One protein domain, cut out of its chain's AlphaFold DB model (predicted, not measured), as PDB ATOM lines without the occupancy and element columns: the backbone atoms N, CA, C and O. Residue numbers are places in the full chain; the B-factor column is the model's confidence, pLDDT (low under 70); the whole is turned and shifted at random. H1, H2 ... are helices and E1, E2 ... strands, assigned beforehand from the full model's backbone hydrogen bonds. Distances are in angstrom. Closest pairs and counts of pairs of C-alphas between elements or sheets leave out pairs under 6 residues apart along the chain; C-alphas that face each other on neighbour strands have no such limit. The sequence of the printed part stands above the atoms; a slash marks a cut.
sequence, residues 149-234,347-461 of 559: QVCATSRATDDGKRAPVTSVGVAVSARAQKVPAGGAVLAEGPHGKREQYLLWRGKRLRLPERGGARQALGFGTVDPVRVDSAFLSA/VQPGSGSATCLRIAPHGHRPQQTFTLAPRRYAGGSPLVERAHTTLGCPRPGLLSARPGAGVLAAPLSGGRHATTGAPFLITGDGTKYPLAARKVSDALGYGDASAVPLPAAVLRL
ATOM      1  N   GLN A 149      12.984 -18.818   4.515       94.25
ATOM      2  CA  GLN A 149      12.502 -20.193   4.513       94.25
ATOM      3  C   GLN A 149      11.471 -20.437   5.613       94.25
ATOM      4  O   GLN A 149      11.623 -19.970   6.736       94.25
ATOM      5  N   VAL A 150      10.433 -21.202   5.290       96.44
ATOM      6  CA  VAL A 150       9.474 -21.746   6.258       96.44
ATOM      7  C   VAL A 150       9.560 -23.260   6.165       96.44
ATOM      8  O   VAL A 150       9.270 -23.828   5.114       96.44
ATOM      9  N   CYS A 151      10.019 -23.915   7.223       96.81
ATOM     10  CA  CYS A 151      10.376 -25.326   7.223       96.81
ATOM     11  C   CYS A 151       9.416 -26.158   8.071       96.81
ATOM     12  O   CYS A 151       9.139 -25.825   9.221       96.81
ATOM     13  N   ALA A 152       8.982 -27.287   7.513       96.50
ATOM     14  CA  ALA A 152       8.324 -28.351   8.248       96.50
ATOM     15  C   ALA A 152       9.383 -29.178   8.982       96.50
ATOM     16  O   ALA A 152      10.176 -29.899   8.367       96.50
ATOM     17  N   THR A 153       9.414 -29.057  10.305       94.12
ATOM     18  CA  THR A 153      10.341 -29.794  11.166       94.12
ATOM     19  C   THR A 153       9.568 -30.621  12.191       94.12
ATOM     20  O   THR A 153       8.347 -30.758  12.114       94.12
ATOM     21  N   SER A 154      10.274 -31.233  13.137       91.31
ATOM     22  CA  SER A 154       9.630 -31.920  14.250       91.31
ATOM     23  C   SER A 154      10.444 -31.791  15.526       91.31
ATOM     24  O   SER A 154      11.677 -31.814  15.479       91.31
ATOM     25  N   ARG A 155       9.747 -31.688  16.658       86.81
ATOM     26  CA  ARG A 155      10.329 -31.659  18.003       86.81
ATOM     27  C   ARG A 155       9.959 -32.943  18.742       86.81
ATOM     28  O   ARG A 155       8.873 -33.480  18.529       86.81
ATOM     29  N   ALA A 156      10.879 -33.443  19.564       85.31
ATOM     30  CA  ALA A 156      10.569 -34.519  20.496       85.31
ATOM     31  C   ALA A 156       9.589 -34.011  21.563       85.31
ATOM     32  O   ALA A 156       9.769 -32.915  22.095       85.31
ATOM     33  N   THR A 157       8.546 -34.782  21.824       82.62
ATOM     34  CA  THR A 157       7.606 -34.574  22.925       82.62
ATOM     35  C   THR A 157       8.038 -35.408  24.129       82.62
ATOM     36  O   THR A 157       8.851 -36.322  23.985       82.62
ATOM     37  N   ASP A 158       7.512 -35.091  25.312       84.56
ATOM     38  CA  ASP A 158       7.909 -35.739  26.573       84.56
ATOM     39  C   ASP A 158       7.631 -37.254  26.576       84.56
ATOM     40  O   ASP A 158       8.338 -38.026  27.215       84.56
ATOM     41  N   ASP A 159       6.660 -37.703  25.775       85.31
ATOM     42  CA  ASP A 159       6.339 -39.113  25.527       85.31
ATOM     43  C   ASP A 159       7.250 -39.787  24.475       85.31
ATOM     44  O   ASP A 159       6.945 -40.874  23.979       85.31
ATOM     45  N   GLY A 160       8.346 -39.137  24.073       80.56
ATOM     46  CA  GLY A 160       9.307 -39.637  23.086       80.56
ATOM     47  C   GLY A 160       8.811 -39.609  21.636       80.56
ATOM     48  O   GLY A 160       9.555 -39.983  20.720       80.56
ATOM     49  N   LYS A 161       7.576 -39.152  21.379       85.81
ATOM     50  CA  LYS A 161       7.061 -38.977  20.014       85.81
ATOM     51  C   LYS A 161       7.655 -37.727  19.361       85.81
ATOM     52  O   LYS A 161       8.381 -36.938  19.957       85.81
ATOM     53  N   ARG A 162       7.389 -37.568  18.063       87.12
ATOM     54  CA  ARG A 162       7.782 -36.381  17.293       87.12
ATOM     55  C   ARG A 162       6.553 -35.627  16.813       87.12
ATOM     56  O   ARG A 162       5.886 -36.088  15.880       87.12
ATOM     57  N   ALA A 163       6.306 -34.466  17.407       90.94
ATOM     58  CA  ALA A 163       5.274 -33.542  16.960       90.94
ATOM     59  C   ALA A 163       5.794 -32.687  15.789       90.94
ATOM     60  O   ALA A 163       6.956 -32.263  15.825       90.94
ATOM     61  N   PRO A 164       4.985 -32.457  14.737       93.88
ATOM     62  CA  PRO A 164       5.340 -31.518  13.680       93.88
ATOM     63  C   PRO A 164       5.443 -30.101  14.253       93.88
ATOM     64  O   PRO A 164       4.643 -29.713  15.101       93.88
ATOM     65  N   VAL A 165       6.442 -29.344  13.803       94.94
ATOM     66  CA  VAL A 165       6.633 -27.950  14.214       94.94
ATOM     67  C   VAL A 165       7.196 -27.117  13.069       94.94
ATOM     68  O   VAL A 165       8.166 -27.508  12.406       94.94
ATOM     69  N   THR A 166       6.600 -25.953  12.845       96.81
ATOM     70  CA  THR A 166       7.080 -24.974  11.874       96.81
ATOM     71  C   THR A 166       8.242 -24.170  12.421       96.81
ATOM     72  O   THR A 166       8.180 -23.623  13.524       96.81
ATOM     73  N   SER A 167       9.278 -24.056  11.595       95.62
ATOM     74  CA  SER A 167      10.402 -23.150  11.797       95.62
ATOM     75  C   SER A 167      10.409 -22.063  10.730       95.62
ATOM     76  O   SER A 167      10.261 -22.360   9.543       95.62
ATOM     77  N   VAL A 168      10.597 -20.810  11.140       95.50
ATOM     78  CA  VAL A 168      10.758 -19.671  10.229       95.50
ATOM     79  C   VAL A 168      12.206 -19.197  10.268       95.50
ATOM     80  O   VAL A 168      12.724 -18.846  11.320       95.50
ATOM     81  N   GLY A 169      12.857 -19.181   9.108       93.56
ATOM     82  CA  GLY A 169      14.192 -18.632   8.905       93.56
ATOM     83  C   GLY A 169      14.128 -17.290   8.179       93.56
ATOM     84  O   GLY A 169      13.771 -17.241   6.998       93.56
ATOM     85  N   VAL A 170      14.510 -16.223   8.875       91.25
ATOM     86  CA  VAL A 170      14.623 -14.853   8.360       91.25
ATOM     87  C   VAL A 170      15.986 -14.677   7.691       91.25
ATOM     88  O   VAL A 170      17.009 -14.854   8.351       91.25
ATOM     89  N   ALA A 171      16.001 -14.306   6.404       83.00
ATOM     90  CA  ALA A 171      17.229 -14.002   5.654       83.00
ATOM     91  C   ALA A 171      18.311 -15.104   5.763       83.00
ATOM     92  O   ALA A 171      19.450 -14.860   6.162       83.00
ATOM     93  N   VAL A 172      17.946 -16.346   5.425       80.44
ATOM     94  CA  VAL A 172      18.814 -17.524   5.558       80.44
ATOM     95  C   VAL A 172      19.423 -17.928   4.212       80.44
ATOM     96  O   VAL A 172      18.741 -18.383   3.292       80.44
ATOM     97  N   SER A 173      20.752 -17.867   4.128       70.38
ATOM     98  CA  SER A 173      21.547 -18.244   2.952       70.38
ATOM     99  C   SER A 173      22.061 -19.697   3.000       70.38
ATOM    100  O   SER A 173      23.183 -19.990   2.583       70.38
ATOM    101  N   ALA A 174      21.280 -20.631   3.549       75.06
ATOM    102  CA  ALA A 174      21.705 -22.026   3.685       75.06
ATOM    103  C   ALA A 174      21.595 -22.805   2.361       75.06
ATOM    104  O   ALA A 174      20.677 -22.596   1.561       75.06
ATOM    105  N   ARG A 175      22.515 -23.760   2.147       78.00
ATOM    106  CA  ARG A 175      22.424 -24.713   1.030       78.00
ATOM    107  C   ARG A 175      21.203 -25.613   1.230       78.00
ATOM    108  O   ARG A 175      21.107 -26.314   2.237       78.00
ATOM    109  N   ALA A 176      20.312 -25.625   0.247       87.56
ATOM    110  CA  ALA A 176      19.150 -26.500   0.205       87.56
ATOM    111  C   ALA A 176      18.975 -27.057  -1.211       87.56
ATOM    112  O   ALA A 176      19.207 -26.356  -2.199       87.56
ATOM    113  N   GLN A 177      18.560 -28.317  -1.315       93.06
ATOM    114  CA  GLN A 177      18.298 -28.951  -2.602       93.06
ATOM    115  C   GLN A 177      16.911 -28.542  -3.093       93.06
ATOM    116  O   GLN A 177      15.915 -28.730  -2.398       93.06
ATOM    117  N   LYS A 178      16.815 -27.991  -4.302       94.38
ATOM    118  CA  LYS A 178      15.524 -27.622  -4.891       94.38
ATOM    119  C   LYS A 178      14.711 -28.869  -5.238       94.38
ATOM    120  O   LYS A 178      15.233 -29.789  -5.863       94.38
ATOM    121  N   VAL A 179      13.422 -28.874  -4.889       95.81
ATOM    122  CA  VAL A 179      12.486 -29.886  -5.394       95.81
ATOM    123  C   VAL A 179      12.333 -29.671  -6.908       95.81
ATOM    124  O   VAL A 179      12.009 -28.552  -7.325       95.81
ATOM    125  N   PRO A 180      12.581 -30.692  -7.752       94.19
ATOM    126  CA  PRO A 180      12.493 -30.549  -9.202       94.19
ATOM    127  C   PRO A 180      11.131 -30.018  -9.658       94.19
ATOM    128  O   PRO A 180      10.104 -30.308  -9.051       94.19
ATOM    129  N   ALA A 181      11.084 -29.292 -10.778       89.69
ATOM    130  CA  ALA A 181       9.843 -28.677 -11.268       89.69
ATOM    131  C   ALA A 181       8.728 -29.688 -11.618       89.69
ATOM    132  O   ALA A 181       7.560 -29.299 -11.708       89.69
ATOM    133  N   GLY A 182       9.096 -30.953 -11.851       92.81
ATOM    134  CA  GLY A 182       8.194 -32.090 -12.053       92.81
ATOM    135  C   GLY A 182       8.048 -32.999 -10.829       92.81
ATOM    136  O   GLY A 182       7.506 -34.088 -10.971       92.81
ATOM    137  N   GLY A 183       8.554 -32.598  -9.660       95.81
ATOM    138  CA  GLY A 183       8.421 -33.326  -8.399       95.81
ATOM    139  C   GLY A 183       7.448 -32.640  -7.439       95.81
ATOM    140  O   GLY A 183       7.245 -31.427  -7.522       95.81
ATOM    141  N   ALA A 184       6.853 -33.406  -6.529       97.25
ATOM    142  CA  ALA A 184       6.017 -32.888  -5.446       97.25
ATOM    143  C   ALA A 184       6.254 -33.670  -4.150       97.25
ATOM    144  O   ALA A 184       6.515 -34.873  -4.182       97.25
ATOM    145  N   VAL A 185       6.134 -32.981  -3.016       97.81
ATOM    146  CA  VAL A 185       6.180 -33.603  -1.686       97.81
ATOM    147  C   VAL A 185       4.747 -33.799  -1.198       97.81
ATOM    148  O   VAL A 185       3.942 -32.872  -1.280       97.81
ATOM    149  N   LEU A 186       4.421 -34.993  -0.704       97.62
ATOM    150  CA  LEU A 186       3.144 -35.240  -0.039       97.62
ATOM    151  C   LEU A 186       3.229 -34.726   1.401       97.62
ATOM    152  O   LEU A 186       4.145 -35.103   2.130       97.62
ATOM    153  N   ALA A 187       2.285 -33.882   1.801       97.69
ATOM    154  CA  ALA A 187       2.179 -33.359   3.155       97.69
ATOM    155  C   ALA A 187       0.831 -33.721   3.782       97.69
ATOM    156  O   ALA A 187      -0.178 -33.828   3.081       97.69
ATOM    157  N   GLU A 188       0.829 -33.887   5.100       97.19
ATOM    158  CA  GLU A 188      -0.357 -34.181   5.904       97.19
ATOM    159  C   GLU A 188      -0.428 -33.217   7.091       97.19
ATOM    160  O   GLU A 188       0.542 -33.083   7.839       97.19
ATOM    161  N   GLY A 189      -1.556 -32.519   7.214       96.12
ATOM    162  CA  GLY A 189      -1.819 -31.560   8.283       96.12
ATOM    163  C   GLY A 189      -2.286 -32.202   9.595       96.12
ATOM    164  O   GLY A 189      -2.366 -33.431   9.704       96.12
ATOM    165  N   PRO A 190      -2.637 -31.380  10.600       92.94
ATOM    166  CA  PRO A 190      -3.097 -31.845  11.910       92.94
ATOM    167  C   PRO A 190      -4.317 -32.778  11.866       92.94
ATOM    168  O   PRO A 190      -4.446 -33.654  12.719       92.94
ATOM    169  N   HIS A 191      -5.189 -32.636  10.861       91.56
ATOM    170  CA  HIS A 191      -6.389 -33.468  10.700       91.56
ATOM    171  C   HIS A 191      -6.151 -34.781   9.927       91.56
ATOM    172  O   HIS A 191      -7.104 -35.439   9.492       91.56
ATOM    173  N   GLY A 192      -4.890 -35.190   9.756       90.12
ATOM    174  CA  GLY A 192      -4.523 -36.466   9.148       90.12
ATOM    175  C   GLY A 192      -4.989 -36.576   7.693       90.12
ATOM    176  O   GLY A 192      -4.926 -35.617   6.925       90.12
ATOM    177  N   LYS A 193      -5.521 -37.741   7.305       85.94
ATOM    178  CA  LYS A 193      -5.926 -38.039   5.915       85.94
ATOM    179  C   LYS A 193      -6.940 -37.062   5.308       85.94
ATOM    180  O   LYS A 193      -6.981 -36.927   4.088       85.94
ATOM    181  N   ARG A 194      -7.727 -36.369   6.137       88.06
ATOM    182  CA  ARG A 194      -8.695 -35.345   5.699       88.06
ATOM    183  C   ARG A 194      -8.020 -34.067   5.200       88.06
ATOM    184  O   ARG A 194      -8.642 -33.271   4.495       88.06
ATOM    185  N   GLU A 195      -6.751 -33.892   5.551       90.94
ATOM    186  CA  GLU A 195      -5.950 -32.716   5.275       90.94
ATOM    187  C   GLU A 195      -4.613 -33.114   4.629       90.94
ATOM    188  O   GLU A 195      -3.527 -32.977   5.192       90.94
ATOM    189  N   GLN A 196      -4.698 -33.641   3.407       95.94
ATOM    190  CA  GLN A 196      -3.529 -33.967   2.594       95.94
ATOM    191  C   GLN A 196      -3.326 -32.936   1.492       95.94
ATOM    192  O   GLN A 196      -4.279 -32.426   0.896       95.94
ATOM    193  N   TYR A 197      -2.061 -32.641   1.202       97.38
ATOM    194  CA  TYR A 197      -1.677 -31.683   0.173       97.38
ATOM    195  C   TYR A 197      -0.494 -32.198  -0.644       97.38
ATOM    196  O   TYR A 197       0.434 -32.807  -0.113       97.38
ATOM    197  N   LEU A 198      -0.485 -31.883  -1.939       97.25
ATOM    198  CA  LEU A 198       0.721 -31.935  -2.759       97.25
ATOM    199  C   LEU A 198       1.410 -30.570  -2.715       97.25
ATOM    200  O   LEU A 198       0.863 -29.563  -3.167       97.25
ATOM    201  N   LEU A 199       2.628 -30.543  -2.183       97.62
ATOM    202  CA  LEU A 199       3.505 -29.379  -2.195       97.62
ATOM    203  C   LEU A 199       4.212 -29.321  -3.551       97.62
ATOM    204  O   LEU A 199       5.176 -30.049  -3.805       97.62
ATOM    205  N   TRP A 200       3.715 -28.463  -4.441       95.75
ATOM    206  CA  TRP A 200       4.182 -28.358  -5.821       95.75
ATOM    207  C   TRP A 200       4.394 -26.900  -6.232       95.75
ATOM    208  O   TRP A 200       3.506 -26.064  -6.090       95.75
ATOM    209  N   ARG A 201       5.593 -26.584  -6.746       92.00
ATOM    210  CA  ARG A 201       5.971 -25.252  -7.274       92.00
ATOM    211  C   ARG A 201       5.565 -24.067  -6.378       92.00
ATOM    212  O   ARG A 201       5.046 -23.065  -6.860       92.00
ATOM    213  N   GLY A 202       5.804 -24.193  -5.072       92.75
ATOM    214  CA  GLY A 202       5.519 -23.134  -4.099       92.75
ATOM    215  C   GLY A 202       4.041 -22.981  -3.732       92.75
ATOM    216  O   GLY A 202       3.691 -22.000  -3.088       92.75
ATOM    217  N   LYS A 203       3.174 -23.923  -4.127       94.44
ATOM    218  CA  LYS A 203       1.764 -23.972  -3.729       94.44
ATOM    219  C   LYS A 203       1.429 -25.288  -3.035       94.44
ATOM    220  O   LYS A 203       2.041 -26.318  -3.325       94.44
ATOM    221  N   ARG A 204       0.422 -25.259  -2.161       96.00
ATOM    222  CA  ARG A 204      -0.230 -26.462  -1.630       96.00
ATOM    223  C   ARG A 204      -1.472 -26.757  -2.458       96.00
ATOM    224  O   ARG A 204      -2.374 -25.927  -2.543       96.00
ATOM    225  N   LEU A 205      -1.499 -27.917  -3.100       96.19
ATOM    226  CA  LEU A 205      -2.659 -28.398  -3.845       96.19
ATOM    227  C   LEU A 205      -3.389 -29.396  -2.955       96.19
ATOM    228  O   LEU A 205      -2.808 -30.423  -2.604       96.19
ATOM    229  N   ARG A 206      -4.621 -29.092  -2.545       95.50
ATOM    230  CA  ARG A 206      -5.379 -29.986  -1.660       95.50
ATOM    231  C   ARG A 206      -5.632 -31.308  -2.363       95.50
ATOM    232  O   ARG A 206      -6.074 -31.317  -3.503       95.50
ATOM    233  N   LEU A 207      -5.369 -32.411  -1.683       94.38
ATOM    234  CA  LEU A 207      -5.617 -33.757  -2.174       94.38
ATOM    235  C   LEU A 207      -6.797 -34.331  -1.380       94.38
ATOM    236  O   LEU A 207      -6.616 -34.709  -0.223       94.38
ATOM    237  N   PRO A 208      -8.016 -34.344  -1.945       90.50
ATOM    238  CA  PRO A 208      -9.181 -34.844  -1.232       90.50
ATOM    239  C   PRO A 208      -9.024 -36.325  -0.873       90.50
ATOM    240  O   PRO A 208      -8.526 -37.120  -1.670       90.50
ATOM    241  N   GLU A 209      -9.496 -36.702   0.316       86.44
ATOM    242  CA  GLU A 209      -9.485 -38.097   0.780       86.44
ATOM    243  C   GLU A 209     -10.337 -39.006  -0.125       86.44
ATOM    244  O   GLU A 209      -9.993 -40.158  -0.387       86.44
ATOM    245  N   ARG A 210     -11.447 -38.468  -0.644       83.31
ATOM    246  CA  ARG A 210     -12.356 -39.151  -1.574       83.31
ATOM    247  C   ARG A 210     -11.983 -38.846  -3.028       83.31
ATOM    248  O   ARG A 210     -11.452 -37.785  -3.331       83.31
ATOM    249  N   GLY A 211     -12.312 -39.760  -3.941       79.81
ATOM    250  CA  GLY A 211     -12.104 -39.572  -5.387       79.81
ATOM    251  C   GLY A 211     -10.831 -40.208  -5.957       79.81
ATOM    252  O   GLY A 211     -10.566 -40.075  -7.145       79.81
ATOM    253  N   GLY A 212     -10.036 -40.908  -5.137       86.50
ATOM    254  CA  GLY A 212      -8.915 -41.735  -5.608       86.50
ATOM    255  C   GLY A 212      -7.725 -40.963  -6.190       86.50
ATOM    256  O   GLY A 212      -6.829 -41.575  -6.770       86.50
ATOM    257  N   ALA A 213      -7.682 -39.635  -6.034       91.38
ATOM    258  CA  ALA A 213      -6.651 -38.773  -6.613       91.38
ATOM    259  C   ALA A 213      -5.232 -39.156  -6.160       91.38
ATOM    260  O   ALA A 213      -4.299 -39.170  -6.964       91.38
ATOM    261  N   ARG A 214      -5.070 -39.535  -4.884       92.56
ATOM    262  CA  ARG A 214      -3.783 -39.976  -4.332       92.56
ATOM    263  C   ARG A 214      -3.238 -41.204  -5.064       92.56
ATOM    264  O   ARG A 214      -2.067 -41.227  -5.432       92.56
ATOM    265  N   GLN A 215      -4.079 -42.206  -5.298       92.12
ATOM    266  CA  GLN A 215      -3.712 -43.427  -6.013       92.12
ATOM    267  C   GLN A 215      -3.510 -43.147  -7.505       92.12
ATOM    268  O   GLN A 215      -2.509 -43.573  -8.074       92.12
ATOM    269  N   ALA A 216      -4.408 -42.368  -8.116       91.44
ATOM    270  CA  ALA A 216      -4.374 -42.023  -9.537       91.44
ATOM    271  C   ALA A 216      -3.083 -41.308  -9.962       91.44
ATOM    272  O   ALA A 216      -2.615 -41.481 -11.086       91.44
ATOM    273  N   LEU A 217      -2.501 -40.509  -9.063       93.81
ATOM    274  CA  LEU A 217      -1.266 -39.763  -9.311       93.81
ATOM    275  C   LEU A 217       0.001 -40.463  -8.799       93.81
ATOM    276  O   LEU A 217       1.078 -39.881  -8.886       93.81
ATOM    277  N   GLY A 218      -0.103 -41.691  -8.281       93.50
ATOM    278  CA  GLY A 218       1.056 -42.472  -7.831       93.50
ATOM    279  C   GLY A 218       1.585 -42.110  -6.436       93.50
ATOM    280  O   GLY A 218       2.718 -42.442  -6.111       93.50
ATOM    281  N   PHE A 219       0.777 -41.460  -5.592       94.94
ATOM    282  CA  PHE A 219       1.121 -41.111  -4.204       94.94
ATOM    283  C   PHE A 219       0.541 -42.097  -3.170       94.94
ATOM    284  O   PHE A 219       0.578 -41.837  -1.967       94.94
ATOM    285  N   GLY A 220      -0.026 -43.223  -3.618       91.75
ATOM    286  CA  GLY A 220      -0.720 -44.193  -2.760       91.75
ATOM    287  C   GLY A 220       0.154 -44.812  -1.664       91.75
ATOM    288  O   GLY A 220      -0.329 -45.007  -0.555       91.75
ATOM    289  N   THR A 221       1.432 -45.056  -1.953       92.75
ATOM    290  CA  THR A 221       2.413 -45.689  -1.048       92.75
ATOM    291  C   THR A 221       3.447 -44.706  -0.492       92.75
ATOM    292  O   THR A 221       4.435 -45.110   0.107       92.75
ATOM    293  N   VAL A 222       3.255 -43.406  -0.726       95.56
ATOM    294  CA  VAL A 222       4.180 -42.359  -0.278       95.56
ATOM    295  C   VAL A 222       3.820 -41.959   1.143       95.56
ATOM    296  O   VAL A 222       2.668 -41.587   1.392       95.56
ATOM    297  N   ASP A 223       4.796 -41.978   2.046       94.31
ATOM    298  CA  ASP A 223       4.615 -41.476   3.404       94.31
ATOM    299  C   ASP A 223       4.560 -39.942   3.404       94.31
ATOM    300  O   ASP A 223       5.440 -39.286   2.830       94.31
ATOM    301  N   PRO A 224       3.521 -39.334   4.006       95.69
ATOM    302  CA  PRO A 224       3.397 -37.890   4.035       95.69
ATOM    303  C   PRO A 224       4.358 -37.258   5.047       95.69
ATOM    304  O   PRO A 224       4.553 -37.745   6.163       95.69
ATOM    305  N   VAL A 225       4.884 -36.087   4.695       96.25
ATOM    306  CA  VAL A 225       5.534 -35.194   5.654       96.25
ATOM    307  C   VAL A 225       4.456 -34.596   6.552       96.25
ATOM    308  O   VAL A 225       3.591 -33.859   6.078       96.25
ATOM    309  N   ARG A 226       4.506 -34.899   7.851       96.19
ATOM    310  CA  ARG A 226       3.602 -34.285   8.831       96.19
ATOM    311  C   ARG A 226       3.947 -32.811   9.013       96.19
ATOM    312  O   ARG A 226       5.108 -32.481   9.262       96.19
ATOM    313  N   VAL A 227       2.945 -31.949   8.914       96.88
ATOM    314  CA  VAL A 227       3.070 -30.494   9.047       96.88
ATOM    315  C   VAL A 227       2.025 -29.958  10.023       96.88
ATOM    316  O   VAL A 227       0.993 -30.588  10.240       96.88
ATOM    317  N   ASP A 228       2.297 -28.808  10.632       95.56
ATOM    318  CA  ASP A 228       1.324 -28.105  11.468       95.56
ATOM    319  C   ASP A 228       0.543 -27.049  10.654       95.56
ATOM    320  O   ASP A 228       0.810 -26.805   9.470       95.56
ATOM    321  N   SER A 229      -0.443 -26.412  11.288       93.94
ATOM    322  CA  SER A 229      -1.267 -25.371  10.659       93.94
ATOM    323  C   SER A 229      -0.467 -24.114  10.292       93.94
ATOM    324  O   SER A 229      -0.801 -23.438   9.313       93.94
ATOM    325  N   ALA A 230       0.619 -23.816  11.016       95.50
ATOM    326  CA  ALA A 230       1.491 -22.683  10.720       95.50
ATOM    327  C   ALA A 230       2.213 -22.861   9.377       95.50
ATOM    328  O   ALA A 230       2.239 -21.929   8.568       95.50
ATOM    329  N   PHE A 231       2.711 -24.066   9.081       97.12
ATOM    330  CA  PHE A 231       3.322 -24.376   7.786       97.12
ATOM    331  C   PHE A 231       2.300 -24.240   6.655       97.12
ATOM    332  O   PHE A 231       2.563 -23.594   5.639       97.12
ATOM    333  N   LEU A 232       1.115 -24.833   6.830       95.31
ATOM    334  CA  LEU A 232       0.058 -24.822   5.817       95.31
ATOM    335  C   LEU A 232      -0.449 -23.410   5.517       95.31
ATOM    336  O   LEU A 232      -0.714 -23.090   4.357       95.31
ATOM    337  N   SER A 233      -0.537 -22.557   6.535       93.50
ATOM    338  CA  SER A 233      -0.944 -21.158   6.382       93.50
ATOM    339  C   SER A 233       0.098 -20.320   5.645       93.50
ATOM    340  O   SER A 233      -0.264 -19.394   4.924       93.50
ATOM    341  N   ALA A 234       1.385 -20.656   5.780       94.25
ATOM    342  CA  ALA A 234       2.476 -19.971   5.092       94.25
ATOM    343  C   ALA A 234       2.516 -20.273   3.586       94.25
ATOM    344  O   ALA A 234       2.939 -19.431   2.789       94.25
ATOM    345  N   VAL A 347       8.567 -36.869  -4.201       97.00
ATOM    346  CA  VAL A 347       9.838 -36.497  -3.580       97.00
ATOM    347  C   VAL A 347       9.662 -36.624  -2.075       97.00
ATOM    348  O   VAL A 347       8.758 -36.013  -1.509       97.00
ATOM    349  N   GLN A 348      10.523 -37.408  -1.430       93.81
ATOM    350  CA  GLN A 348      10.513 -37.589   0.019       93.81
ATOM    351  C   GLN A 348      11.778 -36.972   0.633       93.81
ATOM    352  O   GLN A 348      12.870 -37.153   0.084       93.81
ATOM    353  N   PRO A 349      11.670 -36.230   1.749       92.56
ATOM    354  CA  PRO A 349      12.846 -35.824   2.502       92.56
ATOM    355  C   PRO A 349      13.511 -37.050   3.143       92.56
ATOM    356  O   PRO A 349      12.844 -37.866   3.771       92.56
ATOM    357  N   GLY A 350      14.838 -37.155   3.041       88.88
ATOM    358  CA  GLY A 350      15.595 -38.102   3.867       88.88
ATOM    359  C   GLY A 350      15.526 -37.730   5.355       88.88
ATOM    360  O   GLY A 350      15.222 -36.587   5.701       88.88
ATOM    361  N   SER A 351      15.876 -38.658   6.248       85.56
ATOM    362  CA  SER A 351      15.805 -38.473   7.713       85.56
ATOM    363  C   SER A 351      16.544 -37.225   8.232       85.56
ATOM    364  O   SER A 351      16.088 -36.573   9.171       85.56
ATOM    365  N   GLY A 352      17.656 -36.850   7.593       89.06
ATOM    366  CA  GLY A 352      18.451 -35.656   7.908       89.06
ATOM    367  C   GLY A 352      17.981 -34.354   7.246       89.06
ATOM    368  O   GLY A 352      18.640 -33.325   7.408       89.06
ATOM    369  N   SER A 353      16.873 -34.372   6.500       93.62
ATOM    370  CA  SER A 353      16.350 -33.222   5.753       93.62
ATOM    371  C   SER A 353      14.960 -32.800   6.232       93.62
ATOM    372  O   SER A 353      14.198 -33.589   6.785       93.62
ATOM    373  N   ALA A 354      14.637 -31.532   6.012       95.19
ATOM    374  CA  ALA A 354      13.334 -30.930   6.245       95.19
ATOM    375  C   ALA A 354      12.809 -30.334   4.936       95.19
ATOM    376  O   ALA A 354      13.573 -29.778   4.141       95.19
ATOM    377  N   THR A 355      11.503 -30.442   4.708       97.06
ATOM    378  CA  THR A 355      10.846 -29.784   3.576       97.06
ATOM    379  C   THR A 355      10.581 -28.329   3.934       97.06
ATOM    380  O   THR A 355       9.902 -28.046   4.918       97.06
ATOM    381  N   CYS A 356      11.094 -27.404   3.130       96.94
ATOM    382  CA  CYS A 356      10.941 -25.973   3.351       96.94
ATOM    383  C   CYS A 356      10.323 -25.284   2.138       96.94
ATOM    384  O   CYS A 356      10.649 -25.607   0.995       96.94
ATOM    385  N   LEU A 357       9.463 -24.301   2.384       96.50
ATOM    386  CA  LEU A 357       9.104 -23.274   1.419       96.50
ATOM    387  C   LEU A 357      10.196 -22.204   1.438       96.50
ATOM    388  O   LEU A 357      10.332 -21.486   2.426       96.50
ATOM    389  N   ARG A 358      10.961 -22.085   0.354       94.75
ATOM    390  CA  ARG A 358      11.979 -21.047   0.179       94.75
ATOM    391  C   ARG A 358      11.428 -19.898  -0.653       94.75
ATOM    392  O   ARG A 358      10.881 -20.126  -1.734       94.75
ATOM    393  N   ILE A 359      11.619 -18.679  -0.162       92.94
ATOM    394  CA  ILE A 359      11.120 -17.433  -0.740       92.94
ATOM    395  C   ILE A 359      12.335 -16.566  -1.050       92.94
ATOM    396  O   ILE A 359      12.925 -15.964  -0.157       92.94
ATOM    397  N   ALA A 360      12.750 -16.554  -2.312       89.44
ATOM    398  CA  ALA A 360      13.872 -15.741  -2.760       89.44
ATOM    399  C   ALA A 360      13.356 -14.440  -3.392       89.44
ATOM    400  O   ALA A 360      12.413 -14.505  -4.187       89.44
ATOM    401  N   PRO A 361      13.951 -13.276  -3.091       81.50
ATOM    402  CA  PRO A 361      13.639 -12.062  -3.832       81.50
ATOM    403  C   PRO A 361      13.948 -12.249  -5.323       81.50
ATOM    404  O   PRO A 361      14.954 -12.853  -5.692       81.50
ATOM    405  N   HIS A 362      13.058 -11.758  -6.184       79.88
ATOM    406  CA  HIS A 362      13.217 -11.815  -7.637       79.88
ATOM    407  C   HIS A 362      12.460 -10.641  -8.281       79.88
ATOM    408  O   HIS A 362      11.264 -10.715  -8.567       79.88
ATOM    409  N   GLY A 363      13.144  -9.502  -8.424       75.88
ATOM    410  CA  GLY A 363      12.500  -8.233  -8.780       75.88
ATOM    411  C   GLY A 363      11.325  -7.924  -7.842       75.88
ATOM    412  O   GLY A 363      11.418  -8.105  -6.628       75.88
ATOM    413  N   HIS A 364      10.178  -7.539  -8.403       71.19
ATOM    414  CA  HIS A 364       8.958  -7.252  -7.636       71.19
ATOM    415  C   HIS A 364       8.132  -8.496  -7.251       71.19
ATOM    416  O   HIS A 364       7.077  -8.362  -6.627       71.19
ATOM    417  N   ARG A 365       8.556  -9.710  -7.635       76.06
ATOM    418  CA  ARG A 365       7.822 -10.957  -7.364       76.06
ATOM    419  C   ARG A 365       8.741 -11.989  -6.717       76.06
ATOM    420  O   ARG A 365       9.512 -12.619  -7.429       76.06
ATOM    421  N   PRO A 366       8.641 -12.250  -5.406       85.12
ATOM    422  CA  PRO A 366       9.470 -13.270  -4.790       85.12
ATOM    423  C   PRO A 366       9.184 -14.639  -5.418       85.12
ATOM    424  O   PRO A 366       8.029 -15.048  -5.586       85.12
ATOM    425  N   GLN A 367      10.248 -15.357  -5.756       89.06
ATOM    426  CA  GLN A 367      10.158 -16.717  -6.253       89.06
ATOM    427  C   GLN A 367       9.962 -17.667  -5.071       89.06
ATOM    428  O   GLN A 367      10.808 -17.757  -4.180       89.06
ATOM    429  N   GLN A 368       8.851 -18.402  -5.085       92.06
ATOM    430  CA  GLN A 368       8.510 -19.388  -4.063       92.06
ATOM    431  C   GLN A 368       8.729 -20.798  -4.603       92.06
ATOM    432  O   GLN A 368       8.152 -21.186  -5.621       92.06
ATOM    433  N   THR A 369       9.574 -21.580  -3.938       94.06
ATOM    434  CA  THR A 369       9.878 -22.961  -4.344       94.06
ATOM    435  C   THR A 369      10.064 -23.849  -3.130       94.06
ATOM    436  O   THR A 369      10.560 -23.390  -2.107       94.06
ATOM    437  N   PHE A 370       9.714 -25.128  -3.250       96.50
ATOM    438  CA  PHE A 370      10.036 -26.094  -2.208       96.50
ATOM    439  C   PHE A 370      11.488 -26.551  -2.322       96.50
ATOM    440  O   PHE A 370      12.002 -26.784  -3.422       96.50
ATOM    441  N   THR A 371      12.134 -26.702  -1.175       96.25
ATOM    442  CA  THR A 371      13.500 -27.199  -1.046       96.25
ATOM    443  C   THR A 371      13.579 -28.245   0.059       96.25
ATOM    444  O   THR A 371      12.801 -28.212   1.010       96.25
ATOM    445  N   LEU A 372      14.543 -29.151  -0.042       96.12
ATOM    446  CA  LEU A 372      14.954 -30.052   1.026       96.12
ATOM    447  C   LEU A 372      16.205 -29.450   1.676       96.12
ATOM    448  O   LEU A 372      17.270 -29.396   1.055       96.12
ATOM    449  N   ALA A 373      16.055 -28.928   2.889       94.38
ATOM    450  CA  ALA A 373      17.144 -28.320   3.646       94.38
ATOM    451  C   ALA A 373      17.660 -29.303   4.708       94.38
ATOM    452  O   ALA A 373      16.849 -29.985   5.339       94.38
ATOM    453  N   PRO A 374      18.977 -29.382   4.962       92.62
ATOM    454  CA  PRO A 374      19.490 -30.152   6.090       92.62
ATOM    455  C   PRO A 374      18.875 -29.671   7.410       92.62
ATOM    456  O   PRO A 374      18.822 -28.466   7.659       92.62
ATOM    457  N   ARG A 375      18.469 -30.595   8.291       89.19
ATOM    458  CA  ARG A 375      17.768 -30.275   9.553       89.19
ATOM    459  C   ARG A 375      18.489 -29.239  10.422       89.19
ATOM    460  O   ARG A 375      17.831 -28.381  10.998       89.19
ATOM    461  N   ARG A 376      19.828 -29.257  10.444       87.38
ATOM    462  CA  ARG A 376      20.661 -28.275  11.170       87.38
ATOM    463  C   ARG A 376      20.450 -26.818  10.734       87.38
ATOM    464  O   ARG A 376      20.693 -25.918  11.522       87.38
ATOM    465  N   TYR A 377      19.998 -26.594   9.500       88.25
ATOM    466  CA  TYR A 377      19.706 -25.266   8.951       88.25
ATOM    467  C   TYR A 377      18.208 -24.979   8.829       88.25
ATOM    468  O   TYR A 377      17.835 -23.881   8.434       88.25
ATOM    469  N   ALA A 378      17.356 -25.961   9.127       90.62
ATOM    470  CA  ALA A 378      15.904 -25.823   9.106       90.62
ATOM    471  C   ALA A 378      15.317 -25.561  10.503       90.62
ATOM    472  O   ALA A 378      14.144 -25.218  10.610       90.62
ATOM    473  N   GLY A 379      16.105 -25.749  11.567       88.50
ATOM    474  CA  GLY A 379      15.709 -25.464  12.945       88.50
ATOM    475  C   GLY A 379      15.752 -23.974  13.300       88.50
ATOM    476  O   GLY A 379      15.928 -23.113  12.443       88.50
ATOM    477  N   GLY A 380      15.595 -23.691  14.587       89.81
ATOM    478  CA  GLY A 380      15.628 -22.351  15.155       89.81
ATOM    479  C   GLY A 380      15.503 -22.414  16.672       89.81
ATOM    480  O   GLY A 380      15.445 -23.503  17.251       89.81
ATOM    481  N   SER A 381      15.441 -21.251  17.303       90.31
ATOM    482  CA  SER A 381      15.176 -21.137  18.734       90.31
ATOM    483  C   SER A 381      13.668 -21.168  18.994       90.31
ATOM    484  O   SER A 381      12.904 -20.681  18.156       90.31
ATOM    485  N   PRO A 382      13.213 -21.719  20.135       90.06
ATOM    486  CA  PRO A 382      11.817 -21.632  20.538       90.06
ATOM    487  C   PRO A 382      11.338 -20.184  20.550       90.06
ATOM    488  O   PRO A 382      12.008 -19.302  21.091       90.06
ATOM    489  N   LEU A 383      10.177 -19.944  19.949       86.19
ATOM    490  CA  LEU A 383       9.547 -18.636  20.017       86.19
ATOM    491  C   LEU A 383       8.962 -18.448  21.416       86.19
ATOM    492  O   LEU A 383       8.126 -19.249  21.833       86.19
ATOM    493  N   VAL A 384       9.377 -17.401  22.123       80.44
ATOM    494  CA  VAL A 384       8.895 -17.068  23.472       80.44
ATOM    495  C   VAL A 384       8.181 -15.724  23.418       80.44
ATOM    496  O   VAL A 384       8.574 -14.838  22.658       80.44
ATOM    497  N   GLU A 385       7.108 -15.597  24.191       81.88
ATOM    498  CA  GLU A 385       6.405 -14.330  24.363       81.88
ATOM    499  C   GLU A 385       7.288 -13.327  25.110       81.88
ATOM    500  O   GLU A 385       8.067 -13.699  25.990       81.88
ATOM    501  N   ARG A 386       7.205 -12.052  24.732       83.56
ATOM    502  CA  ARG A 386       7.998 -10.979  25.336       83.56
ATOM    503  C   ARG A 386       7.098  -9.790  25.611       83.56
ATOM    504  O   ARG A 386       6.136  -9.562  24.880       83.56
ATOM    505  N   ALA A 387       7.457  -9.001  26.620       85.38
ATOM    506  CA  ALA A 387       6.769  -7.749  26.904       85.38
ATOM    507  C   ALA A 387       6.672  -6.884  25.635       85.38
ATOM    508  O   ALA A 387       7.630  -6.781  24.863       85.38
ATOM    509  N   HIS A 388       5.500  -6.282  25.418       86.56
ATOM    510  CA  HIS A 388       5.203  -5.406  24.276       86.56
ATOM    511  C   HIS A 388       5.321  -6.061  22.887       86.56
ATOM    512  O   HIS A 388       5.325  -5.357  21.877       86.56
ATOM    513  N   THR A 389       5.406  -7.393  22.813       90.00
ATOM    514  CA  THR A 389       5.433  -8.144  21.554       90.00
ATOM    515  C   THR A 389       4.232  -9.076  21.483       90.00
ATOM    516  O   THR A 389       4.068  -9.952  22.324       90.00
ATOM    517  N   THR A 390       3.421  -8.947  20.437       90.69
ATOM    518  CA  THR A 390       2.313  -9.872  20.164       90.69
ATOM    519  C   THR A 390       2.796 -10.997  19.257       90.69
ATOM    520  O   THR A 390       3.360 -10.734  18.189       90.69
ATOM    521  N   LEU A 391       2.573 -12.250  19.644       89.81
ATOM    522  CA  LEU A 391       2.945 -13.404  18.825       89.81
ATOM    523  C   LEU A 391       2.159 -13.449  17.505       89.81
ATOM    524  O   LEU A 391       1.046 -12.943  17.399       89.81
ATOM    525  N   GLY A 392       2.768 -14.051  16.482       85.50
ATOM    526  CA  GLY A 392       2.126 -14.252  15.187       85.50
ATOM    527  C   GLY A 392       0.987 -15.275  15.245       85.50
ATOM    528  O   GLY A 392       1.030 -16.221  16.033       85.50
ATOM    529  N   CYS A 393      -0.002 -15.111  14.363       86.38
ATOM    530  CA  CYS A 393      -1.145 -16.017  14.220       86.38
ATOM    531  C   CYS A 393      -1.293 -16.467  12.750       86.38
ATOM    532  O   CYS A 393      -1.666 -15.646  11.891       86.38
ATOM    533  N   PRO A 394      -1.041 -17.756  12.436       90.62
ATOM    534  CA  PRO A 394      -0.656 -18.843  13.354       90.62
ATOM    535  C   PRO A 394       0.786 -18.726  13.879       90.62
ATOM    536  O   PRO A 394       1.653 -18.147  13.223       90.62
ATOM    537  N   ARG A 395       1.037 -19.308  15.059       90.62
ATOM    538  CA  ARG A 395       2.333 -19.246  15.750       90.62
ATOM    539  C   ARG A 395       3.295 -20.315  15.216       90.62
ATOM    540  O   ARG A 395       2.991 -21.501  15.351       90.62
ATOM    541  N   PRO A 396       4.469 -19.948  14.674       92.19
ATOM    542  CA  PRO A 396       5.524 -20.921  14.433       92.19
ATOM    543  C   PRO A 396       6.140 -21.346  15.772       92.19
ATOM    544  O   PRO A 396       6.276 -20.542  16.696       92.19
ATOM    545  N   GLY A 397       6.535 -22.613  15.892       90.88
ATOM    546  CA  GLY A 397       7.177 -23.089  17.119       90.88
ATOM    547  C   GLY A 397       8.646 -22.681  17.226       90.88
ATOM    548  O   GLY A 397       9.158 -22.551  18.336       90.88
ATOM    549  N   LEU A 398       9.316 -22.460  16.089       94.00
ATOM    550  CA  LEU A 398      10.728 -22.088  16.027       94.00
ATOM    551  C   LEU A 398      10.946 -20.862  15.130       94.00
ATOM    552  O   LEU A 398      10.281 -20.690  14.105       94.00
ATOM    553  N   LEU A 399      11.925 -20.043  15.498       93.62
ATOM    554  CA  LEU A 399      12.359 -18.875  14.742       93.62
ATOM    555  C   LEU A 399      13.888 -18.830  14.696       93.62
ATOM    556  O   LEU A 399      14.567 -19.064  15.696       93.62
ATOM    557  N   SER A 400      14.436 -18.530  13.528       91.69
ATOM    558  CA  SER A 400      15.859 -18.294  13.325       91.69
ATOM    559  C   SER A 400      16.035 -16.999  12.549       91.69
ATOM    560  O   SER A 400      15.454 -16.814  11.480       91.69
ATOM    561  N   ALA A 401      16.836 -16.099  13.099       90.62
ATOM    562  CA  ALA A 401      17.245 -14.856  12.471       90.62
ATOM    563  C   ALA A 401      18.739 -14.652  12.736       90.62
ATOM    564  O   ALA A 401      19.307 -15.249  13.656       90.62
ATOM    565  N   ARG A 402      19.398 -13.862  11.888       87.75
ATOM    566  CA  ARG A 402      20.836 -13.608  12.000       87.75
ATOM    567  C   ARG A 402      21.072 -12.449  12.979       87.75
ATOM    568  O   ARG A 402      20.617 -11.342  12.688       87.75
ATOM    569  N   PRO A 403      21.792 -12.657  14.098       85.88
ATOM    570  CA  PRO A 403      22.102 -11.580  15.035       85.88
ATOM    571  C   PRO A 403      22.826 -10.418  14.347       85.88
ATOM    572  O   PRO A 403      23.639 -10.639  13.447       85.88
ATOM    573  N   GLY A 404      22.508  -9.185  14.747       85.56
ATOM    574  CA  GLY A 404      23.086  -7.957  14.179       85.56
ATOM    575  C   GLY A 404      22.649  -7.621  12.746       85.56
ATOM    576  O   GLY A 404      22.969  -6.544  12.254       85.56
ATOM    577  N   ALA A 405      21.907  -8.505  12.075       90.81
ATOM    578  CA  ALA A 405      21.315  -8.241  10.770       90.81
ATOM    579  C   ALA A 405      19.833  -7.877  10.904       90.81
ATOM    580  O   ALA A 405      19.188  -8.151  11.918       90.81
ATOM    581  N   GLY A 406      19.276  -7.297   9.845       92.56
ATOM    582  CA  GLY A 406      17.841  -7.065   9.754       92.56
ATOM    583  C   GLY A 406      17.325  -7.130   8.332       92.56
ATOM    584  O   GLY A 406      18.086  -7.273   7.377       92.56
ATOM    585  N   VAL A 407      16.011  -7.043   8.192       93.69
ATOM    586  CA  VAL A 407      15.330  -7.022   6.899       93.69
ATOM    587  C   VAL A 407      14.307  -5.904   6.928       93.69
ATOM    588  O   VAL A 407      13.417  -5.897   7.776       93.69
ATOM    589  N   LEU A 408      14.394  -4.987   5.970       93.50
ATOM    590  CA  LEU A 408      13.275  -4.112   5.657       93.50
ATOM    591  C   LEU A 408      12.342  -4.892   4.730       93.50
ATOM    592  O   LEU A 408      12.741  -5.251   3.624       93.50
ATOM    593  N   ALA A 409      11.130  -5.205   5.174       92.19
ATOM    594  CA  ALA A 409      10.179  -6.006   4.405       92.19
ATOM    595  C   ALA A 409       8.897  -5.232   4.115       92.19
ATOM    596  O   ALA A 409       8.415  -4.469   4.947       92.19
ATOM    597  N   ALA A 410       8.297  -5.478   2.954       89.69
ATOM    598  CA  ALA A 410       6.999  -4.921   2.597       89.69
ATOM    599  C   ALA A 410       6.007  -6.044   2.260       89.69
ATOM    600  O   ALA A 410       6.363  -6.982   1.536       89.69
ATOM    601  N   PRO A 411       4.759  -5.970   2.756       87.62
ATOM    602  CA  PRO A 411       3.756  -6.971   2.444       87.62
ATOM    603  C   PRO A 411       3.303  -6.841   0.985       87.62
ATOM    604  O   PRO A 411       3.028  -5.751   0.472       87.62
ATOM    605  N   LEU A 412       3.205  -7.985   0.316       83.44
ATOM    606  CA  LEU A 412       2.560  -8.107  -0.985       83.44
ATOM    607  C   LEU A 412       1.045  -8.230  -0.812       83.44
ATOM    608  O   LEU A 412       0.582  -9.084  -0.052       83.44
ATOM    609  N   SER A 413       0.284  -7.429  -1.561       63.56
ATOM    610  CA  SER A 413      -1.170  -7.595  -1.658       63.56
ATOM    611  C   SER A 413      -1.545  -8.677  -2.663       63.56
ATOM    612  O   SER A 413      -0.957  -8.791  -3.741       63.56
ATOM    613  N   GLY A 414      -2.554  -9.477  -2.316       53.22
ATOM    614  CA  GLY A 414      -3.064 -10.553  -3.161       53.22
ATOM    615  C   GLY A 414      -3.527 -10.035  -4.524       53.22
ATOM    616  O   GLY A 414      -4.481  -9.274  -4.616       53.22
ATOM    617  N   GLY A 415      -2.845 -10.456  -5.592       51.38
ATOM    618  CA  GLY A 415      -3.278 -10.258  -6.981       51.38
ATOM    619  C   GLY A 415      -2.730  -9.023  -7.704       51.38
ATOM    620  O   GLY A 415      -2.799  -8.983  -8.930       51.38
ATOM    621  N   ARG A 416      -2.129  -8.052  -7.008       46.25
ATOM    622  CA  ARG A 416      -1.472  -6.896  -7.645       46.25
ATOM    623  C   ARG A 416       0.001  -6.871  -7.267       46.25
ATOM    624  O   ARG A 416       0.351  -7.002  -6.101       46.25
ATOM    625  N   HIS A 417       0.874  -6.691  -8.255       52.44
ATOM    626  CA  HIS A 417       2.336  -6.641  -8.099       52.44
ATOM    627  C   HIS A 417       2.838  -5.354  -7.421       52.44
ATOM    628  O   HIS A 417       3.911  -4.859  -7.743       52.44
ATOM    629  N   ALA A 418       2.052  -4.811  -6.492       55.91
ATOM    630  CA  ALA A 418       2.339  -3.603  -5.743       55.91
ATOM    631  C   ALA A 418       2.520  -3.949  -4.261       55.91
ATOM    632  O   ALA A 418       1.748  -4.721  -3.686       55.91
ATOM    633  N   THR A 419       3.540  -3.360  -3.635       59.34
ATOM    634  CA  THR A 419       3.659  -3.376  -2.175       59.34
ATOM    635  C   THR A 419       2.637  -2.395  -1.606       59.34
ATOM    636  O   THR A 419       2.643  -1.212  -1.944       59.34
ATOM    637  N   THR A 420       1.729  -2.876  -0.768       60.03
ATOM    638  CA  THR A 420       0.658  -2.054  -0.189       60.03
ATOM    639  C   THR A 420       0.870  -1.941   1.308       60.03
ATOM    640  O   THR A 420       0.983  -2.963   1.974       60.03
ATOM    641  N   GLY A 421       0.877  -0.725   1.844       68.94
ATOM    642  CA  GLY A 421       1.075  -0.487   3.274       68.94
ATOM    643  C   GLY A 421       2.503  -0.083   3.639       68.94
ATOM    644  O   GLY A 421       3.400  -0.026   2.792       68.94
ATOM    645  N   ALA A 422       2.681   0.266   4.911       79.56
ATOM    646  CA  ALA A 422       3.976   0.646   5.451       79.56
ATOM    647  C   ALA A 422       4.886  -0.590   5.597       79.56
ATOM    648  O   ALA A 422       4.394  -1.676   5.918       79.56
ATOM    649  N   PRO A 423       6.197  -0.449   5.342       90.69
ATOM    650  CA  PRO A 423       7.151  -1.531   5.539       90.69
ATOM    651  C   PRO A 423       7.303  -1.884   7.026       90.69
ATOM    652  O   PRO A 423       6.923  -1.128   7.921       90.69
ATOM    653  N   PHE A 424       7.892  -3.045   7.272       94.06
ATOM    654  CA  PHE A 424       8.296  -3.525   8.583       94.06
ATOM    655  C   PHE A 424       9.820  -3.567   8.655       94.06
ATOM    656  O   PHE A 424      10.462  -4.023   7.707       94.06
ATOM    657  N   LEU A 425      10.387  -3.163   9.790       95.38
ATOM    658  CA  LEU A 425      11.758  -3.513  10.148       95.38
ATOM    659  C   LEU A 425      11.726  -4.839  10.907       95.38
ATOM    660  O   LEU A 425      11.069  -4.937  11.939       95.38
ATOM    661  N   ILE A 426      12.418  -5.854  10.405       95.19
ATOM    662  CA  ILE A 426      12.632  -7.116  11.115       95.19
ATOM    663  C   ILE A 426      14.061  -7.134  11.637       95.19
ATOM    664  O   ILE A 426      14.998  -6.966  10.856       95.19
ATOM    665  N   THR A 427      14.235  -7.338  12.938       93.25
ATOM    666  CA  THR A 427      15.553  -7.359  13.589       93.25
ATOM    667  C   THR A 427      16.112  -8.773  13.735       93.25
ATOM    668  O   THR A 427      15.452  -9.762  13.418       93.25
ATOM    669  N   GLY A 428      17.357  -8.879  14.209       88.50
ATOM    670  CA  GLY A 428      18.089 -10.145  14.333       88.50
ATOM    671  C   GLY A 428      17.519 -11.144  15.347       88.50
ATOM    672  O   GLY A 428      17.981 -12.278  15.399       88.50
ATOM    673  N   ASP A 429      16.509 -10.753  16.124       88.25
ATOM    674  CA  ASP A 429      15.698 -11.629  16.980       88.25
ATOM    675  C   ASP A 429      14.424 -12.149  16.274       88.25
ATOM    676  O   ASP A 429      13.663 -12.922  16.857       88.25
ATOM    677  N   GLY A 430      14.195 -11.713  15.030       91.38
ATOM    678  CA  GLY A 430      13.080 -12.077  14.162       91.38
ATOM    679  C   GLY A 430      11.743 -11.404  14.494       91.38
ATOM    680  O   GLY A 430      10.719 -11.802  13.936       91.38
ATOM    681  N   THR A 431      11.730 -10.379  15.354       93.44
ATOM    682  CA  THR A 431      10.538  -9.552  15.606       93.44
ATOM    683  C   THR A 431      10.360  -8.535  14.482       93.44
ATOM    684  O   THR A 431      11.325  -7.889  14.074       93.44
ATOM    685  N   LYS A 432       9.130  -8.372  13.976       94.94
ATOM    686  CA  LYS A 432       8.785  -7.316  13.010       94.94
ATOM    687  C   LYS A 432       8.194  -6.095  13.716       94.94
ATOM    688  O   LYS A 432       7.250  -6.214  14.492       94.94
ATOM    689  N   TYR A 433       8.685  -4.914  13.372       95.44
ATOM    690  CA  TYR A 433       8.210  -3.630  13.879       95.44
ATOM    691  C   TYR A 433       7.604  -2.827  12.722       95.44
ATOM    692  O   TYR A 433       8.308  -2.546  11.746       95.44
ATOM    693  N   PRO A 434       6.302  -2.492  12.758       95.06
ATOM    694  CA  PRO A 434       5.668  -1.719  11.695       95.06
ATOM    695  C   PRO A 434       6.178  -0.279  11.692       95.06
ATOM    696  O   PRO A 434       6.179   0.378  12.731       95.06
ATOM    697  N   LEU A 435       6.562   0.243  10.527       94.19
ATOM    698  CA  LEU A 435       6.920   1.655  10.393       94.19
ATOM    699  C   LEU A 435       5.652   2.510  10.311       94.19
ATOM    700  O   LEU A 435       4.663   2.127   9.679       94.19
ATOM    701  N   ALA A 436       5.668   3.696  10.922       92.56
ATOM    702  CA  ALA A 436       4.523   4.599  10.846       92.56
ATOM    703  C   ALA A 436       4.269   5.129   9.426       92.56
ATOM    704  O   ALA A 436       3.120   5.296   9.016       92.56
ATOM    705  N   ALA A 437       5.338   5.331   8.661       87.88
ATOM    706  CA  ALA A 437       5.314   5.715   7.257       87.88
ATOM    707  C   ALA A 437       6.593   5.225   6.567       87.88
ATOM    708  O   ALA A 437       7.572   4.905   7.238       87.88
ATOM    709  N   ARG A 438       6.619   5.215   5.226       85.19
ATOM    710  CA  ARG A 438       7.818   4.823   4.461       85.19
ATOM    711  C   ARG A 438       9.039   5.668   4.835       85.19
ATOM    712  O   ARG A 438      10.043   5.085   5.197       85.19
ATOM    713  N   LYS A 439       8.888   6.996   4.924       87.38
ATOM    714  CA  LYS A 439       9.944   7.952   5.330       87.38
ATOM    715  C   LYS A 439      10.597   7.692   6.697       87.38
ATOM    716  O   LYS A 439      11.603   8.304   7.029       87.38
ATOM    717  N   VAL A 440      10.012   6.828   7.534       91.56
ATOM    718  CA  VAL A 440      10.624   6.449   8.816       91.56
ATOM    719  C   VAL A 440      11.908   5.642   8.591       91.56
ATOM    720  O   VAL A 440      12.795   5.699   9.433       91.56
ATOM    721  N   SER A 441      12.060   4.945   7.455       90.62
ATOM    722  CA  SER A 441      13.324   4.276   7.106       90.62
ATOM    723  C   SER A 441      14.493   5.258   7.049       90.62
ATOM    724  O   SER A 441      15.570   4.955   7.555       90.62
ATOM    725  N   ASP A 442      14.259   6.454   6.512       88.81
ATOM    726  CA  ASP A 442      15.286   7.487   6.349       88.81
ATOM    727  C   ASP A 442      15.717   8.032   7.713       88.81
ATOM    728  O   ASP A 442      16.907   8.168   7.987       88.81
ATOM    729  N   ALA A 443      14.751   8.237   8.615       87.44
ATOM    730  CA  ALA A 443      15.003   8.630  10.001       87.44
ATOM    731  C   ALA A 443      15.837   7.592  10.776       87.44
ATOM    732  O   ALA A 443      16.617   7.959  11.651       87.44
ATOM    733  N   LEU A 444      15.701   6.306  10.439       90.62
ATOM    734  CA  LEU A 444      16.494   5.216  11.018       90.62
ATOM    735  C   LEU A 444      17.871   5.048  10.347       90.62
ATOM    736  O   LEU A 444      18.650   4.199  10.774       90.62
ATOM    737  N   GLY A 445      18.186   5.852   9.326       89.19
ATOM    738  CA  GLY A 445      19.453   5.793   8.596       89.19
ATOM    739  C   GLY A 445      19.497   4.734   7.494       89.19
ATOM    740  O   GLY A 445      20.583   4.347   7.074       89.19
ATOM    741  N   TYR A 446      18.342   4.250   7.023       90.00
ATOM    742  CA  TYR A 446      18.273   3.238   5.962       90.00
ATOM    743  C   TYR A 446      18.199   3.815   4.545       90.00
ATOM    744  O   TYR A 446      18.411   3.062   3.598       90.00
ATOM    745  N   GLY A 447      17.947   5.122   4.392       82.50
ATOM    746  CA  GLY A 447      17.915   5.814   3.094       82.50
ATOM    747  C   GLY A 447      17.128   5.048   2.022       82.50
ATOM    748  O   GLY A 447      16.043   4.531   2.286       82.50
ATOM    749  N   ASP A 448      17.730   4.881   0.840       75.31
ATOM    750  CA  ASP A 448      17.134   4.190  -0.319       75.31
ATOM    751  C   ASP A 448      17.094   2.649  -0.207       75.31
ATOM    752  O   ASP A 448      16.895   1.944  -1.207       75.31
ATOM    753  N   ALA A 449      17.288   2.082   0.991       83.94
ATOM    754  CA  ALA A 449      17.199   0.641   1.196       83.94
ATOM    755  C   ALA A 449      15.850   0.104   0.696       83.94
ATOM    756  O   ALA A 449      14.768   0.441   1.184       83.94
ATOM    757  N   SER A 450      15.915  -0.784  -0.294       82.94
ATOM    758  CA  SER A 450      14.721  -1.354  -0.902       82.94
ATOM    759  C   SER A 450      14.098  -2.409   0.007       82.94
ATOM    760  O   SER A 450      14.728  -3.406   0.361       82.94
ATOM    761  N   ALA A 451      12.824  -2.213   0.347       88.44
ATOM    762  CA  ALA A 451      12.076  -3.184   1.129       88.44
ATOM    763  C   ALA A 451      11.855  -4.485   0.335       88.44
ATOM    764  O   ALA A 451      11.330  -4.471  -0.782       88.44
ATOM    765  N   VAL A 452      12.197  -5.621   0.941       89.44
ATOM    766  CA  VAL A 452      12.019  -6.953   0.363       89.44
ATOM    767  C   VAL A 452      10.524  -7.289   0.303       89.44
ATOM    768  O   VAL A 452       9.859  -7.317   1.345       89.44
ATOM    769  N   PRO A 453       9.958  -7.569  -0.886       89.12
ATOM    770  CA  PRO A 453       8.556  -7.942  -1.006       89.12
ATOM    771  C   PRO A 453       8.329  -9.369  -0.489       89.12
ATOM    772  O   PRO A 453       8.883 -10.328  -1.031       89.12
ATOM    773  N   LEU A 454       7.472  -9.525   0.525       89.25
ATOM    774  CA  LEU A 454       7.148 -10.821   1.131       89.25
ATOM    775  C   LEU A 454       5.635 -11.089   1.162       89.25
ATOM    776  O   LEU A 454       4.843 -10.162   1.354       89.25
ATOM    777  N   PRO A 455       5.194 -12.354   1.004       89.38
ATOM    778  CA  PRO A 455       3.794 -12.717   1.197       89.38
ATOM    779  C   PRO A 455       3.313 -12.374   2.613       89.38
ATOM    780  O   PRO A 455       3.964 -12.729   3.598       89.38
ATOM    781  N   ALA A 456       2.133 -11.756   2.721       89.19
ATOM    782  CA  ALA A 456       1.537 -11.406   4.014       89.19
ATOM    783  C   ALA A 456       1.382 -12.624   4.946       89.19
ATOM    784  O   ALA A 456       1.597 -12.508   6.150       89.19
ATOM    785  N   ALA A 457       1.092 -13.803   4.386       90.38
ATOM    786  CA  ALA A 457       0.986 -15.059   5.126       90.38
ATOM    787  C   ALA A 457       2.268 -15.427   5.897       90.38
ATOM    788  O   ALA A 457       2.192 -15.949   7.002       90.38
ATOM    789  N   VAL A 458       3.443 -15.111   5.344       92.38
ATOM    790  CA  VAL A 458       4.743 -15.400   5.970       92.38
ATOM    791  C   VAL A 458       5.071 -14.342   7.017       92.38
ATOM    792  O   VAL A 458       5.497 -14.676   8.118       92.38
ATOM    793  N   LEU A 459       4.798 -13.067   6.716       92.62
ATOM    794  CA  LEU A 459       4.975 -11.972   7.674       92.62
ATOM    795  C   LEU A 459       4.098 -12.141   8.922       92.62
ATOM    796  O   LEU A 459       4.503 -11.724  10.000       92.62
ATOM    797  N   ARG A 460       2.916 -12.757   8.800       92.69
ATOM    798  CA  ARG A 460       2.011 -13.042   9.928       92.69
ATOM    799  C   ARG A 460       2.549 -14.064  10.932       92.69
ATOM    800  O   ARG A 460       2.062 -14.073  12.056       92.69
ATOM    801  N   LEU A 461       3.526 -14.888  10.547       94.06
ATOM    802  CA  LEU A 461       4.150 -15.864  11.448       94.06
ATOM    803  C   LEU A 461       5.087 -15.197  12.462       94.06
ATOM    804  O   LEU A 461       5.355 -15.754  13.522       94.06
TER     805      LEU A 461
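What this domain is: This is residues 149 to 234 and 347 to 461 of the 559 residues of the protein "Type VII secretion protein EccB" of Streptomyces sp. NHF165 (UniProt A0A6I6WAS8). Three small twisted sheets follow one another along the longest axis: E7 E6 E1 E2 E8 in the middle, E3 E4 E5 toward H1 at one end, E11 E10 E9 E12 toward H4 at the other. Short helices H2 and H3 cover opposite faces of the middle sheet, and loops make much of the rest. The printed part has 201 residues with five named helices and twelve named strands, in the order E1 E2 E3 E4 E5 H1 H2 E6 E7 H3 E8 E9 E10 E11 H4 E12 H5; the class is mixed, with under half of the residues in named elements. It is compact, with a radius of gyration of the C-alphas of 17.8 A and spans of 57 by 41 by 29 A.

Where its parts are: E1, residues 149 to 156, is 21.6 A long and begins at C-alpha 149 (12.502, -20.193, 4.513). E2 is 162 to 169, 20.7 A; E6 353 to 360, 19.6 A; E7 367 to 374, 20.5 A; E8 398 to 400. E3 is 183 to 188, 16.8 A; E4 196 to 200; E5 203 to 207. E9 is 407 to 412, 15.0 A; E10 424 to 426; E11 432 to 434; E12 452 to 455. The helices are H1, 213 to 216; H2, 229 to 234; H3, 375 to 378; H4, 440 to 443; and H5, 456 to 459, ending at C-alpha 459 (4.975, -11.972, 7.674).

How they stand to each other: The five-stranded sheet is mixed and strongly twisted: E1 and E2 are an antiparallel hairpin, N 151 to O 167 at 2.8 A, and E2 and E8 are parallel, N 400 to O 168 at 2.8 A. H2 is on it at a height of 8.6 A, over E1; H3, at 7.1 A, is on the opposite face. E3 E4 E5 is a meander, each strand antiparallel to the one before, with N 187 to O 197 at 2.9 A; C-alphas Trp 200 of E4 and Phe 370 of E7 are closest at 7.2 A. H1 only grazes this sheet. E9 E10 E11 is another meander; E9 and E12 are parallel, N 412 to O 454 at 2.9 A. H2 and H5 only just touch, with 3 pairs of C-alphas within 8 A, closest Ala 234 and Ala 457, 5.1 A. In H2 every O i to N i+4 pair is within hydrogen-bond range; the other helices are too short for one.

The domain as a whole: The farthest C-alphas, Gly 212 and Ala 443, are 57.9 A apart. Residues 235 to 346 are not printed; the gap is 20.1 A. Links E2 to E3, H1 to H2, H3 to E8 and E9 to E10 are long. Residues 413 to 421 have pLDDT under 70.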